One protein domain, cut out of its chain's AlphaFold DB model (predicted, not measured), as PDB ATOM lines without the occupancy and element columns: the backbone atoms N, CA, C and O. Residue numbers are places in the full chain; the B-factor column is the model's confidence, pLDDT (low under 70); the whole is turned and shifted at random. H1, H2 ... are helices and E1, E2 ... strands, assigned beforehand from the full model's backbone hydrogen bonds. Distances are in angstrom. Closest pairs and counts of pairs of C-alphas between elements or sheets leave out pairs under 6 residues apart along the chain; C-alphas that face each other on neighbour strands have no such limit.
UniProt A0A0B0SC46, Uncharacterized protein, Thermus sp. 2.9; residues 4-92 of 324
ATOM      1  N   HIS A   4     233.926 228.920 325.334       80.25
ATOM      2  CA  HIS A   4     234.413 229.179 326.686       80.25
ATOM      3  C   HIS A   4     235.793 229.813 326.623       80.25
ATOM      4  O   HIS A   4     236.700 229.283 325.981       80.25
ATOM      5  N   LEU A   5     235.948 230.937 327.314       85.19
ATOM      6  CA  LEU A   5     237.240 231.574 327.524       85.19
ATOM      7  C   LEU A   5     237.819 231.078 328.850       85.19
ATOM      8  O   LEU A   5     237.193 231.232 329.900       85.19
ATOM      9  N   VAL A   6     239.002 230.474 328.803       85.00
ATOM     10  CA  VAL A   6     239.682 229.906 329.969       85.00
ATOM     11  C   VAL A   6     241.021 230.621 330.160       85.00
ATOM     12  O   VAL A   6     241.785 230.717 329.197       85.00
ATOM     13  N   PRO A   7     241.325 231.147 331.361       83.19
ATOM     14  CA  PRO A   7     242.643 231.709 331.638       83.19
ATOM     15  C   PRO A   7     243.694 230.598 331.564       83.19
ATOM     16  O   PRO A   7     243.501 229.518 332.122       83.19
ATOM     17  N   PHE A   8     244.792 230.846 330.855       79.19
ATOM     18  CA  PHE A   8     245.832 229.844 330.641       79.19
ATOM     19  C   PHE A   8     247.195 230.527 330.497       79.19
ATOM     20  O   PHE A   8     247.417 231.289 329.554       79.19
ATOM     21  N   GLY A   9     248.094 230.282 331.454       76.75
ATOM     22  CA  GLY A   9     249.375 230.988 331.541       76.75
ATOM     23  C   GLY A   9     249.182 232.505 331.664       76.75
ATOM     24  O   GLY A   9     248.398 232.972 332.487       76.75
ATOM     25  N   GLU A  10     249.878 233.271 330.823       74.94
ATOM     26  CA  GLU A  10     249.766 234.738 330.745       74.94
ATOM     27  C   GLU A  10     248.696 235.236 329.750       74.94
ATOM     28  O   GLU A  10     248.568 236.440 329.514       74.94
ATOM     29  N   GLY A  11     247.926 234.329 329.141       82.56
ATOM     30  CA  GLY A  11     246.891 234.658 328.164       82.56
ATOM     31  C   GLY A  11     245.596 233.892 328.396       82.56
ATOM     32  O   GLY A  11     245.236 233.550 329.524       82.56
ATOM     33  N   HIS A  12     244.853 233.665 327.314       86.38
ATOM     34  CA  HIS A  12     243.575 232.961 327.374       86.38
ATOM     35  C   HIS A  12     243.484 231.907 326.274       86.38
ATOM     36  O   HIS A  12     243.931 232.127 325.150       86.38
ATOM     37  N   LEU A  13     242.855 230.778 326.578       86.50
ATOM     38  CA  LEU A  13     242.420 229.806 325.585       86.50
ATOM     39  C   LEU A  13     240.930 229.991 325.334       86.50
ATOM     40  O   LEU A  13     240.128 230.018 326.264       86.50
ATOM     41  N   LEU A  14     240.555 230.099 324.068       86.19
ATOM     42  CA  LEU A  14     239.170 230.038 323.640       86.19
ATOM     43  C   LEU A  14     238.880 228.638 323.117       86.19
ATOM     44  O   LEU A  14     239.429 228.220 322.099       86.19
ATOM     45  N   VAL A  15     237.991 227.927 323.796       84.31
ATOM     46  CA  VAL A  15     237.499 226.617 323.370       84.31
ATOM     47  C   VAL A  15     236.121 226.822 322.770       84.31
ATOM     48  O   VAL A  15     235.215 227.272 323.462       84.31
ATOM     49  N   SER A  16     235.948 226.514 321.491       84.50
ATOM     50  CA  SER A  16     234.668 226.654 320.793       84.50
ATOM     51  C   SER A  16     234.365 225.433 319.936       84.50
ATOM     52  O   SER A  16     235.258 224.643 319.643       84.50
ATOM     53  N   GLU A  17     233.127 225.311 319.458       78.19
ATOM     54  CA  GLU A  17     232.757 224.268 318.484       78.19
ATOM     55  C   GLU A  17     233.638 224.292 317.216       78.19
ATOM     56  O   GLU A  17     233.805 223.266 316.561       78.19
ATOM     57  N   ALA A  18     234.232 225.438 316.860       79.81
ATOM     58  CA  ALA A  18     235.141 225.563 315.718       79.81
ATOM     59  C   ALA A  18     236.564 225.039 316.001       79.81
ATOM     60  O   ALA A  18     237.303 224.730 315.069       79.81
ATOM     61  N   GLY A  19     236.960 224.926 317.273       83.19
ATOM     62  CA  GLY A  19     238.303 224.519 317.679       83.19
ATOM     63  C   GLY A  19     238.805 225.237 318.931       83.19
ATOM     64  O   GLY A  19     238.064 225.968 319.595       83.19
ATOM     65  N   VAL A  20     240.085 225.018 319.240       84.19
ATOM     66  CA  VAL A  20     240.793 225.639 320.367       84.19
ATOM     67  C   VAL A  20     241.744 226.714 319.841       84.19
ATOM     68  O   VAL A  20     242.577 226.442 318.974       84.19
ATOM     69  N   PHE A  21     241.645 227.927 320.382       85.88
ATOM     70  CA  PHE A  21     242.438 229.082 319.968       85.88
ATOM     71  C   PHE A  21     243.217 229.654 321.151       85.88
ATOM     72  O   PHE A  21     242.647 229.862 322.220       85.88
ATOM     73  N   ALA A  22     244.502 229.941 320.960       88.62
ATOM     74  CA  ALA A  22     245.331 230.608 321.961       88.62
ATOM     75  C   ALA A  22     245.368 232.111 321.697       88.62
ATOM     76  O   ALA A  22     245.891 232.550 320.678       88.62
ATOM     77  N   LEU A  23     244.795 232.889 322.613       86.44
ATOM     78  CA  LEU A  23     244.615 234.329 322.501       86.44
ATOM     79  C   LEU A  23     245.678 235.072 323.306       86.44
ATOM     80  O   LEU A  23     245.772 234.915 324.527       86.44
ATOM     81  N   ALA A  24     246.417 235.952 322.632       84.75
ATOM     82  CA  ALA A  24     247.309 236.911 323.277       84.75
ATOM     83  C   ALA A  24     247.341 238.254 322.536       84.75
ATOM     84  O   ALA A  24     246.886 238.371 321.396       84.75
ATOM     85  N   LYS A  25     247.896 239.279 323.195       79.88
ATOM     86  CA  LYS A  25     248.103 240.607 322.594       79.88
ATOM     87  C   LYS A  25     249.289 240.626 321.628       79.88
ATOM     88  O   LYS A  25     249.276 241.378 320.659       79.88
ATOM     89  N   GLU A  26     250.296 239.794 321.883       82.19
ATOM     90  CA  GLU A  26     251.507 239.689 321.072       82.19
ATOM     91  C   GLU A  26     251.582 238.337 320.360       82.19
ATOM     92  O   GLU A  26     251.268 237.299 320.942       82.19
ATOM     93  N   ALA A  27     252.062 238.332 319.112       79.94
ATOM     94  CA  ALA A  27     252.165 237.116 318.303       79.94
ATOM     95  C   ALA A  27     253.052 236.047 318.965       79.94
ATOM     96  O   ALA A  27     252.652 234.892 319.082       79.94
ATOM     97  N   ARG A  28     254.215 236.445 319.495       83.44
ATOM     98  CA  ARG A  28     255.131 235.521 320.189       83.44
ATOM     99  C   ARG A  28     254.484 234.852 321.399       83.44
ATOM    100  O   ARG A  28     254.708 233.670 321.638       83.44
ATOM    101  N   GLN A  29     253.673 235.602 322.141       83.81
ATOM    102  CA  GLN A  29     252.968 235.089 323.311       83.81
ATOM    103  C   GLN A  29     251.837 234.135 322.895       83.81
ATOM    104  O   GLN A  29     251.704 233.064 323.479       83.81
ATOM    105  N   ALA A  30     251.079 234.466 321.841       83.25
ATOM    106  CA  ALA A  30     250.043 233.584 321.297       83.25
ATOM    107  C   ALA A  30     250.635 232.256 320.797       83.25
ATOM    108  O   ALA A  30     250.076 231.192 321.057       83.25
ATOM    109  N   GLU A  31     251.787 232.304 320.120       84.81
ATOM    110  CA  GLU A  31     252.490 231.114 319.636       84.81
ATOM    111  C   GLU A  31     252.975 230.223 320.792       84.81
ATOM    112  O   GLU A  31     252.764 229.009 320.759       84.81
ATOM    113  N   ALA A  32     253.588 230.813 321.825       85.75
ATOM    114  CA  ALA A  32     254.043 230.081 323.007       85.75
ATOM    115  C   ALA A  32     252.875 229.380 323.719       85.75
ATOM    116  O   ALA A  32     252.927 228.169 323.941       85.75
ATOM    117  N   LEU A  33     251.778 230.107 323.954       85.19
ATOM    118  CA  LEU A  33     250.555 229.561 324.551       85.19
ATOM    119  C   LEU A  33     249.951 228.438 323.701       85.19
ATOM    120  O   LEU A  33     249.518 227.420 324.236       85.19
ATOM    121  N   GLY A  34     249.956 228.586 322.372       84.19
ATOM    122  CA  GLY A  34     249.487 227.549 321.456       84.19
ATOM    123  C   GLY A  34     250.295 226.254 321.571       84.19
ATOM    124  O   GLY A  34     249.719 225.166 321.597       84.19
ATOM    125  N   ARG A  35     251.625 226.354 321.698       85.19
ATOM    126  CA  ARG A  35     252.514 225.191 321.874       85.19
ATOM    127  C   ARG A  35     252.302 224.499 323.220       85.19
ATOM    128  O   ARG A  35     252.249 223.270 323.265       85.19
ATOM    129  N   GLU A  36     252.159 225.268 324.295       84.31
ATOM    130  CA  GLU A  36     251.887 224.737 325.637       84.31
ATOM    131  C   GLU A  36     250.529 224.031 325.699       84.31
ATOM    132  O   GLU A  36     250.428 222.889 326.154       84.31
ATOM    133  N   ALA A  37     249.491 224.665 325.153       83.12
ATOM    134  CA  ALA A  37     248.155 224.094 325.097       83.12
ATOM    135  C   ALA A  37     248.104 222.832 324.220       83.12
ATOM    136  O   ALA A  37     247.454 221.855 324.592       83.12
ATOM    137  N   TYR A  38     248.837 222.804 323.099       82.00
ATOM    138  CA  TYR A  38     248.979 221.602 322.275       82.00
ATOM    139  C   TYR A  38     249.633 220.451 323.051       82.00
ATOM    140  O   TYR A  38     249.161 219.317 322.974       82.00
ATOM    141  N   ALA A  39     250.687 220.718 323.829       82.69
ATOM    142  CA  ALA A  39     251.360 219.688 324.622       82.69
ATOM    143  C   ALA A  39     250.427 219.058 325.676       82.69
ATOM    144  O   ALA A  39     250.459 217.843 325.889       82.69
ATOM    145  N   LEU A  40     249.555 219.865 326.287       80.12
ATOM    146  CA  LEU A  40     248.592 219.398 327.286       80.12
ATOM    147  C   LEU A  40     247.395 218.678 326.663       80.12
ATOM    148  O   LEU A  40     247.032 217.580 327.083       80.12
ATOM    149  N   LEU A  41     246.783 219.264 325.636       77.56
ATOM    150  CA  LEU A  41     245.541 218.748 325.063       77.56
ATOM    151  C   LEU A  41     245.772 217.664 324.008       77.56
ATOM    152  O   LEU A  41     244.887 216.848 323.791       77.56
ATOM    153  N   ALA A  42     246.949 217.627 323.370       77.62
ATOM    154  CA  ALA A  42     247.213 216.844 322.155       77.62
ATOM    155  C   ALA A  42     246.189 217.096 321.026       77.62
ATOM    156  O   ALA A  42     245.948 216.238 320.177       77.62
ATOM    157  N   LEU A  43     245.597 218.293 321.008       79.62
ATOM    158  CA  LEU A  43     244.658 218.770 319.995       79.62
ATOM    159  C   LEU A  43     245.269 219.962 319.265       79.62
ATOM    160  O   LEU A  43     245.983 220.735 319.902       79.62
ATOM    161  N   PRO A  44     244.990 220.154 317.963       76.75
ATOM    162  CA  PRO A  44     245.477 221.316 317.233       76.75
ATOM    163  C   PRO A  44     244.937 222.600 317.874       76.75
ATOM    164  O   PRO A  44     243.727 222.817 317.919       76.75
ATOM    165  N   VAL A  45     245.851 223.442 318.359       83.56
ATOM    166  CA  VAL A  45     245.548 224.763 318.918       83.56
ATOM    167  C   VAL A  45     246.039 225.819 317.942       83.56
ATOM    168  O   VAL A  45     247.202 225.798 317.537       83.56
ATOM    169  N   VAL A  46     245.159 226.743 317.557       86.06
ATOM    170  CA  VAL A  46     245.504 227.826 316.633       86.06
ATOM    171  C   VAL A  46     245.906 229.070 317.433       86.06
ATOM    172  O   VAL A  46     245.057 229.635 318.127       86.06
ATOM    173  N   PRO A  47     247.168 229.528 317.365       85.94
ATOM    174  CA  PRO A  47     247.568 230.784 317.988       85.94
ATOM    175  C   PRO A  47     246.952 231.964 317.229       85.94
ATOM    176  O   PRO A  47     247.026 232.031 316.000       85.94
ATOM    177  N   LEU A  48     246.325 232.886 317.959       85.81
ATOM    178  CA  LEU A  48     245.477 233.928 317.398       85.81
ATOM    179  C   LEU A  48     245.657 235.276 318.116       85.81
ATOM    180  O   LEU A  48     245.668 235.361 319.344       85.81
ATOM    181  N   VAL A  49     245.750 236.350 317.326       82.81
ATOM    182  CA  VAL A  49     245.809 237.744 317.796       82.81
ATOM    183  C   VAL A  49     244.598 238.509 317.261       82.81
ATOM    184  O   VAL A  49     244.366 238.565 316.050       82.81
ATOM    185  N   VAL A  50     243.836 239.124 318.170       78.81
ATOM    186  CA  VAL A  50     242.621 239.898 317.862       78.81
ATOM    187  C   VAL A  50     242.945 241.393 317.809       78.81
ATOM    188  O   VAL A  50     243.697 241.894 318.642       78.81
ATOM    189  N   GLY A  51     242.358 242.119 316.854       68.62
ATOM    190  CA  GLY A  51     242.501 243.578 316.738       68.62
ATOM    191  C   GLY A  51     243.743 244.030 315.961       68.62
ATOM    192  O   GLY A  51     244.157 245.182 316.054       68.62
ATOM    193  N   SER A  52     244.349 243.128 315.187       66.50
ATOM    194  CA  SER A  52     245.488 243.437 314.323       66.50
ATOM    195  C   SER A  52     245.043 244.122 313.024       66.50
ATOM    196  O   SER A  52     244.102 243.679 312.369       66.50
ATOM    197  N   TYR A  53     245.781 245.154 312.595       59.41
ATOM    198  CA  TYR A  53     245.614 245.776 311.272       59.41
ATOM    199  C   TYR A  53     245.989 244.836 310.115       59.41
ATOM    200  O   TYR A  53     245.511 244.999 308.995       59.41
ATOM    201  N   ARG A  54     246.850 243.845 310.376       65.31
ATOM    202  CA  ARG A  54     247.207 242.791 309.416       65.31
ATOM    203  C   ARG A  54     246.218 241.639 309.573       65.31
ATOM    204  O   ARG A  54     246.047 241.172 310.694       65.31
ATOM    205  N   ARG A  55     245.572 241.201 308.488       70.75
ATOM    206  CA  ARG A  55     244.685 240.024 308.461       70.75
ATOM    207  C   ARG A  55     245.422 238.839 307.836       70.75
ATOM    208  O   ARG A  55     246.049 239.014 306.796       70.75
ATOM    209  N   GLY A  56     245.288 237.650 308.421       74.19
ATOM    210  CA  GLY A  56     245.869 236.408 307.896       74.19
ATOM    211  C   GLY A  56     246.998 235.836 308.756       74.19
ATOM    212  O   GLY A  56     247.256 236.310 309.861       74.19
ATOM    213  N   TYR A  57     247.635 234.772 308.262       76.69
ATOM    214  CA  TYR A  57     248.720 234.090 308.970       76.69
ATOM    215  C   TYR A  57     250.050 234.822 308.791       76.69
ATOM    216  O   TYR A  57     250.546 234.967 307.673       76.69
ATOM    217  N   HIS A  58     250.663 235.218 309.903       74.62
ATOM    218  CA  HIS A  58     251.997 235.805 309.939       74.62
ATOM    219  C   HIS A  58     252.786 235.197 311.093       74.62
ATOM    220  O   HIS A  58     252.261 235.054 312.189       74.62
ATOM    221  N   GLU A  59     254.038 234.810 310.838       74.56
ATOM    222  CA  GLU A  59     254.926 234.241 311.869       74.56
ATOM    223  C   GLU A  59     254.306 233.042 312.620       74.56
ATOM    224  O   GLU A  59     254.556 232.837 313.799       74.56
ATOM    225  N   GLY A  60     253.474 232.241 311.940       71.62
ATOM    226  CA  GLY A  60     252.792 231.089 312.546       71.62
ATOM    227  C   GLY A  60     251.552 231.433 313.377       71.62
ATOM    228  O   GLY A  60     250.953 230.529 313.949       71.62
ATOM    229  N   VAL A  61     251.135 232.702 313.407       78.56
ATOM    230  CA  VAL A  61     250.008 233.215 314.197       78.56
ATOM    231  C   VAL A  61     248.925 233.778 313.286       78.56
ATOM    232  O   VAL A  61     249.208 234.456 312.297       78.56
ATOM    233  N   LEU A  62     247.666 233.490 313.608       78.75
ATOM    234  CA  LEU A  62     246.520 233.997 312.869       78.75
ATOM    235  C   LEU A  62     246.111 235.373 313.399       78.75
ATOM    236  O   LEU A  62     245.724 235.521 314.556       78.75
ATOM    237  N   HIS A  63     246.154 236.386 312.542       80.12
ATOM    238  CA  HIS A  63     245.699 237.725 312.886       80.12
ATOM    239  C   HIS A  63     244.290 237.976 312.346       80.12
ATOM    240  O   HIS A  63     244.047 237.867 311.138       80.12
ATOM    241  N   VAL A  64     243.370 238.357 313.234       79.50
ATOM    242  CA  VAL A  64     241.970 238.640 312.889       79.50
ATOM    243  C   VAL A  64     241.541 240.022 313.371       79.50
ATOM    244  O   VAL A  64     241.988 240.515 314.409       79.50
ATOM    245  N   ALA A  65     240.646 240.646 312.607       76.31
ATOM    246  CA  ALA A  65     240.058 241.934 312.965       76.31
ATOM    247  C   ALA A  65     238.962 241.778 314.033       76.31
ATOM    248  O   ALA A  65     238.935 242.539 314.993       76.31
ATOM    249  N   SER A  66     238.105 240.764 313.885       78.12
ATOM    250  CA  SER A  66     237.045 240.413 314.829       78.12
ATOM    251  C   SER A  66     237.049 238.907 315.073       78.12
ATOM    252  O   SER A  66     237.075 238.115 314.130       78.12
ATOM    253  N   LEU A  67     237.042 238.518 316.348       77.75
ATOM    254  CA  LEU A  67     237.009 237.116 316.761       77.75
ATOM    255  C   LEU A  67     235.648 236.474 316.455       77.75
ATOM    256  O   LEU A  67     235.596 235.347 315.979       77.75
ATOM    257  N   GLU A  68     234.554 237.202 316.680       76.88
ATOM    258  CA  GLU A  68     233.193 236.698 316.459       76.88
ATOM    259  C   GLU A  68     232.923 236.408 314.981       76.88
ATOM    260  O   GLU A  68     232.453 235.324 314.640       76.88
ATOM    261  N   GLU A  69     233.279 237.349 314.102       76.88
ATOM    262  CA  GLU A  69     233.131 237.198 312.649       76.88
ATOM    263  C   GLU A  69     233.955 236.007 312.139       76.88
ATOM    264  O   GLU A  69     233.487 235.215 311.321       76.88
ATOM    265  N   HIS A  70     235.168 235.837 312.676       79.06
ATOM    266  CA  HIS A  70     236.039 234.733 312.303       79.06
ATOM    267  C   HIS A  70     235.465 233.371 312.710       79.06
ATOM    268  O   HIS A  70     235.443 232.453 311.895       79.06
ATOM    269  N   LEU A  71     234.966 233.237 313.941       78.88
ATOM    270  CA  LEU A  71     234.424 231.969 314.433       78.88
ATOM    271  C   LEU A  71     233.145 231.550 313.704       78.88
ATOM    272  O   LEU A  71     232.943 230.361 313.472       78.88
ATOM    273  N   GLN A  72     232.301 232.506 313.304       78.12
ATOM    274  CA  GLN A  72     231.088 232.216 312.529       78.12
ATOM    275  C   GLN A  72     231.390 231.666 311.129       78.12
ATOM    276  O   GLN A  72     230.591 230.904 310.587       78.12
ATOM    277  N   ALA A  73     232.535 232.035 310.549       76.44
ATOM    278  CA  ALA A  73     232.955 231.581 309.226       76.44
ATOM    279  C   ALA A  73     233.597 230.180 309.230       76.44
ATOM    280  O   ALA A  73     233.799 229.600 308.160       76.44
ATOM    281  N   LEU A  74     233.944 229.635 310.401       77.44
ATOM    282  CA  LEU A  74     234.651 228.362 310.512       77.44
ATOM    283  C   LEU A  74     233.696 227.157 310.585       77.44
ATOM    284  O   LEU A  74     232.629 227.230 311.200       77.44
ATOM    285  N   PRO A  75     234.083 226.008 309.994       73.62
ATOM    286  CA  PRO A  75     233.347 224.764 310.168       73.62
ATOM    287  C   PRO A  75     233.438 224.289 311.623       73.62
ATOM    288  O   PRO A  75     234.440 224.501 312.301       73.62
ATOM    289  N   ARG A  76     232.396 223.604 312.097       78.50
ATOM    290  CA  ARG A  76     232.358 223.033 313.448       78.50
ATOM    291  C   ARG A  76     233.135 221.719 313.467       78.50
ATOM    292  O   ARG A  76     232.825 220.810 312.699       78.50
ATOM    293  N   VAL A  77     234.141 221.640 314.330       77.75
ATOM    294  CA  VAL A  77     235.086 220.517 314.432       77.75
ATOM    295  C   VAL A  77     234.968 219.798 315.783       77.75
ATOM    296  O   VAL A  77     235.382 218.644 315.900       77.75
ATOM    297  N   LEU A  78     234.373 220.442 316.791       74.88
ATOM    298  CA  LEU A  78     234.150 219.905 318.134       74.88
ATOM    299  C   LEU A  78     232.652 219.853 318.457       74.88
ATOM    300  O   LEU A  78     231.900 220.759 318.093       74.88
ATOM    301  N   SER A  79     232.225 218.803 319.165       75.88
ATOM    302  CA  SER A  79     230.861 218.739 319.696       75.88
ATOM    303  C   SER A  79     230.709 219.658 320.923       75.88
ATOM    304  O   SER A  79     231.688 219.875 321.642       75.88
ATOM    305  N   PRO A  80     229.499 220.163 321.231       76.81
ATOM    306  CA  PRO A  80     229.262 220.973 322.434       76.81
ATOM    307  C   PRO A  80     229.694 220.268 323.735       76.81
ATOM    308  O   PRO A  80     230.299 220.869 324.622       76.81
ATOM    309  N   ALA A  81     229.493 218.948 323.815       76.62
ATOM    310  CA  ALA A  81     229.940 218.143 324.952       76.62
ATOM    311  C   ALA A  81     231.476 218.061 325.066       76.62
ATOM    312  O   ALA A  81     232.014 218.003 326.173       76.62
ATOM    313  N   ASP A  82     232.203 218.066 323.944       79.62
ATOM    314  CA  ASP A  82     233.672 218.111 323.946       79.62
ATOM    315  C   ASP A  82     234.188 219.476 324.386       79.62
ATOM    316  O   ASP A  82     235.136 219.550 325.165       79.62
ATOM    317  N   VAL A  83     233.531 220.547 323.938       79.00
ATOM    318  CA  VAL A  83     233.845 221.925 324.330       79.00
ATOM    319  C   VAL A  83     233.762 222.081 325.852       79.00
ATOM    320  O   VAL A  83     234.713 222.570 326.466       79.00
ATOM    321  N   GLY A  84     232.689 221.584 326.478       78.44
ATOM    322  CA  GLY A  84     232.533 221.600 327.936       78.44
ATOM    323  C   GLY A  84     233.600 220.783 328.675       78.44
ATOM    324  O   GLY A  84     234.182 221.264 329.647       78.44
ATOM    325  N   ARG A  85     233.922 219.574 328.191       79.88
ATOM    326  CA  ARG A  85     234.954 218.710 328.801       79.88
ATOM    327  C   ARG A  85     236.359 219.302 328.701       79.88
ATOM    328  O   ARG A  85     237.111 219.248 329.669       79.88
ATOM    329  N   ILE A  86     236.710 219.889 327.556       79.00
ATOM    330  CA  ILE A  86     238.004 220.556 327.360       79.00
ATOM    331  C   ILE A  86     238.101 221.795 328.254       79.00
ATOM    332  O   ILE A  86     239.129 222.005 328.893       79.00
ATOM    333  N   ALA A  87     237.034 222.594 328.342       80.75
ATOM    334  CA  ALA A  87     237.013 223.771 329.205       80.75
ATOM    335  C   ALA A  87     237.140 223.410 330.696       80.75
ATOM    336  O   ALA A  87     237.857 224.103 331.416       80.75
ATOM    337  N   ALA A  88     236.494 222.331 331.151       79.62
ATOM    338  CA  ALA A  88     236.628 221.830 332.520       79.62
ATOM    339  C   ALA A  88     238.065 221.367 332.809       79.62
ATOM    340  O   ALA A  88     238.685 221.842 333.760       79.62
ATOM    341  N   PHE A  89     238.647 220.550 331.922       81.75
ATOM    342  CA  PHE A  89     240.023 220.068 332.074       81.75
ATOM    343  C   PHE A  89     241.036 221.219 332.153       81.75
ATOM    344  O   PHE A  89     241.920 221.217 333.007       81.75
ATOM    345  N   LEU A  90     240.884 222.243 331.306       79.31
ATOM    346  CA  LEU A  90     241.749 223.427 331.327       79.31
ATOM    347  C   LEU A  90     241.600 224.270 332.602       79.31
ATOM    348  O   LEU A  90     242.539 224.969 332.971       79.31
ATOM    349  N   LYS A  91     240.458 224.190 333.295       80.06
ATOM    350  CA  LYS A  91     240.249 224.800 334.620       80.06
ATOM    351  C   LYS A  91     240.797 223.942 335.770       80.06
ATOM    352  O   LYS A  91     240.697 224.349 336.922       80.06
ATOM    353  N   GLY A  92     241.396 222.789 335.467       73.94
ATOM    354  CA  GLY A  92     241.892 221.831 336.459       73.94
ATOM    355  C   GLY A  92     240.819 220.875 336.981       73.94
ATOM    356  O   GLY A  92     241.046 220.184 337.971       73.94
TER     357      GLY A  92
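What this domain is: This is residues 4 to 92 of the 324 residues of an uncharacterized protein of Thermus sp. 2.9 (UniProt A0A0B0SC46). What is the main picture? A strongly twisted sheet of six strands has H1 packed on the side of E3 and E4 and H3 packed over E1 and E2, both on one face, while short H2 only grazes the sheet near Val 50 and Val 64. What is it built of? The printed part has 89 residues, with three named helices and six named strands in the order E1 E2 E3 H1 E4 E5 E6 H2 H3; the mixed sheet runs E1 E2 E3 E4 E6 E5, and the class is mixed, helices and strands. How large is it? It is compact, with a radius of gyration of the C-alphas of 12.1 A and spans of 34 by 26 by 18 A.

How they stand to each other: How do the first strands pair? E1, residues 4 to 8, E2, residues 11 to 16, and E3, residues 19 to 23, form a meander, each strand the antiparallel neighbour of the one before. N 6 and O 13 are 2.8 A apart, and N 14 and O 21 are 2.8 A apart, within hydrogen-bond range. What follows E3? H1, residues 27 to 41, and E4, residues 45 to 50, complete a strand-helix-strand unit with E3, two parallel neighbour strands with a helix between, its crossover right-handed; N 48 and O 22 are 2.8 A apart. H1 is on the sheet, and its closest C-alphas to E4 are those of Ala 30 and Pro 47, 5.0 A. How is the sheet completed? E5, residues 56 to 58, and E6, residues 61 to 64, form an antiparallel hairpin, with N 58 and O 61 at 2.9 A. E6 is parallel to E4, with N 62 and O 47 at 2.9 A. Where are the last helices? H2, residues 67 to 72, only grazes the sheet and is apart from H1. H3, residues 80 to 90, runs along the strands at a height over the sheet of 8.5 A, on the same face as H1 and near it; it lies over E2 and only just over E1, on which 3 of its C-alphas fall. In H1, H2 and H3 every O i to N i+4 pair is within hydrogen-bond range.

Where its parts are: Where does E1 begin? C-alpha 4 is at (234.413, 229.179, 326.686). Which elements are longer? H1 spans 20.7 A, E2 16.4 A, and E4 and H3 15.5 A each. Where does H3 end? C-alpha 90 is at (241.749, 223.427, 331.327).

The domain as a whole: How far does it reach? The two C-alphas farthest apart are those of Tyr 53 and Gly 92, at 35.0 A. Is anything missing or long? The printed part has no cut, and no link is long. Where is confidence low? Residues 51 to 54 are under 70, and the mean pLDDT of the printed part is 79.7.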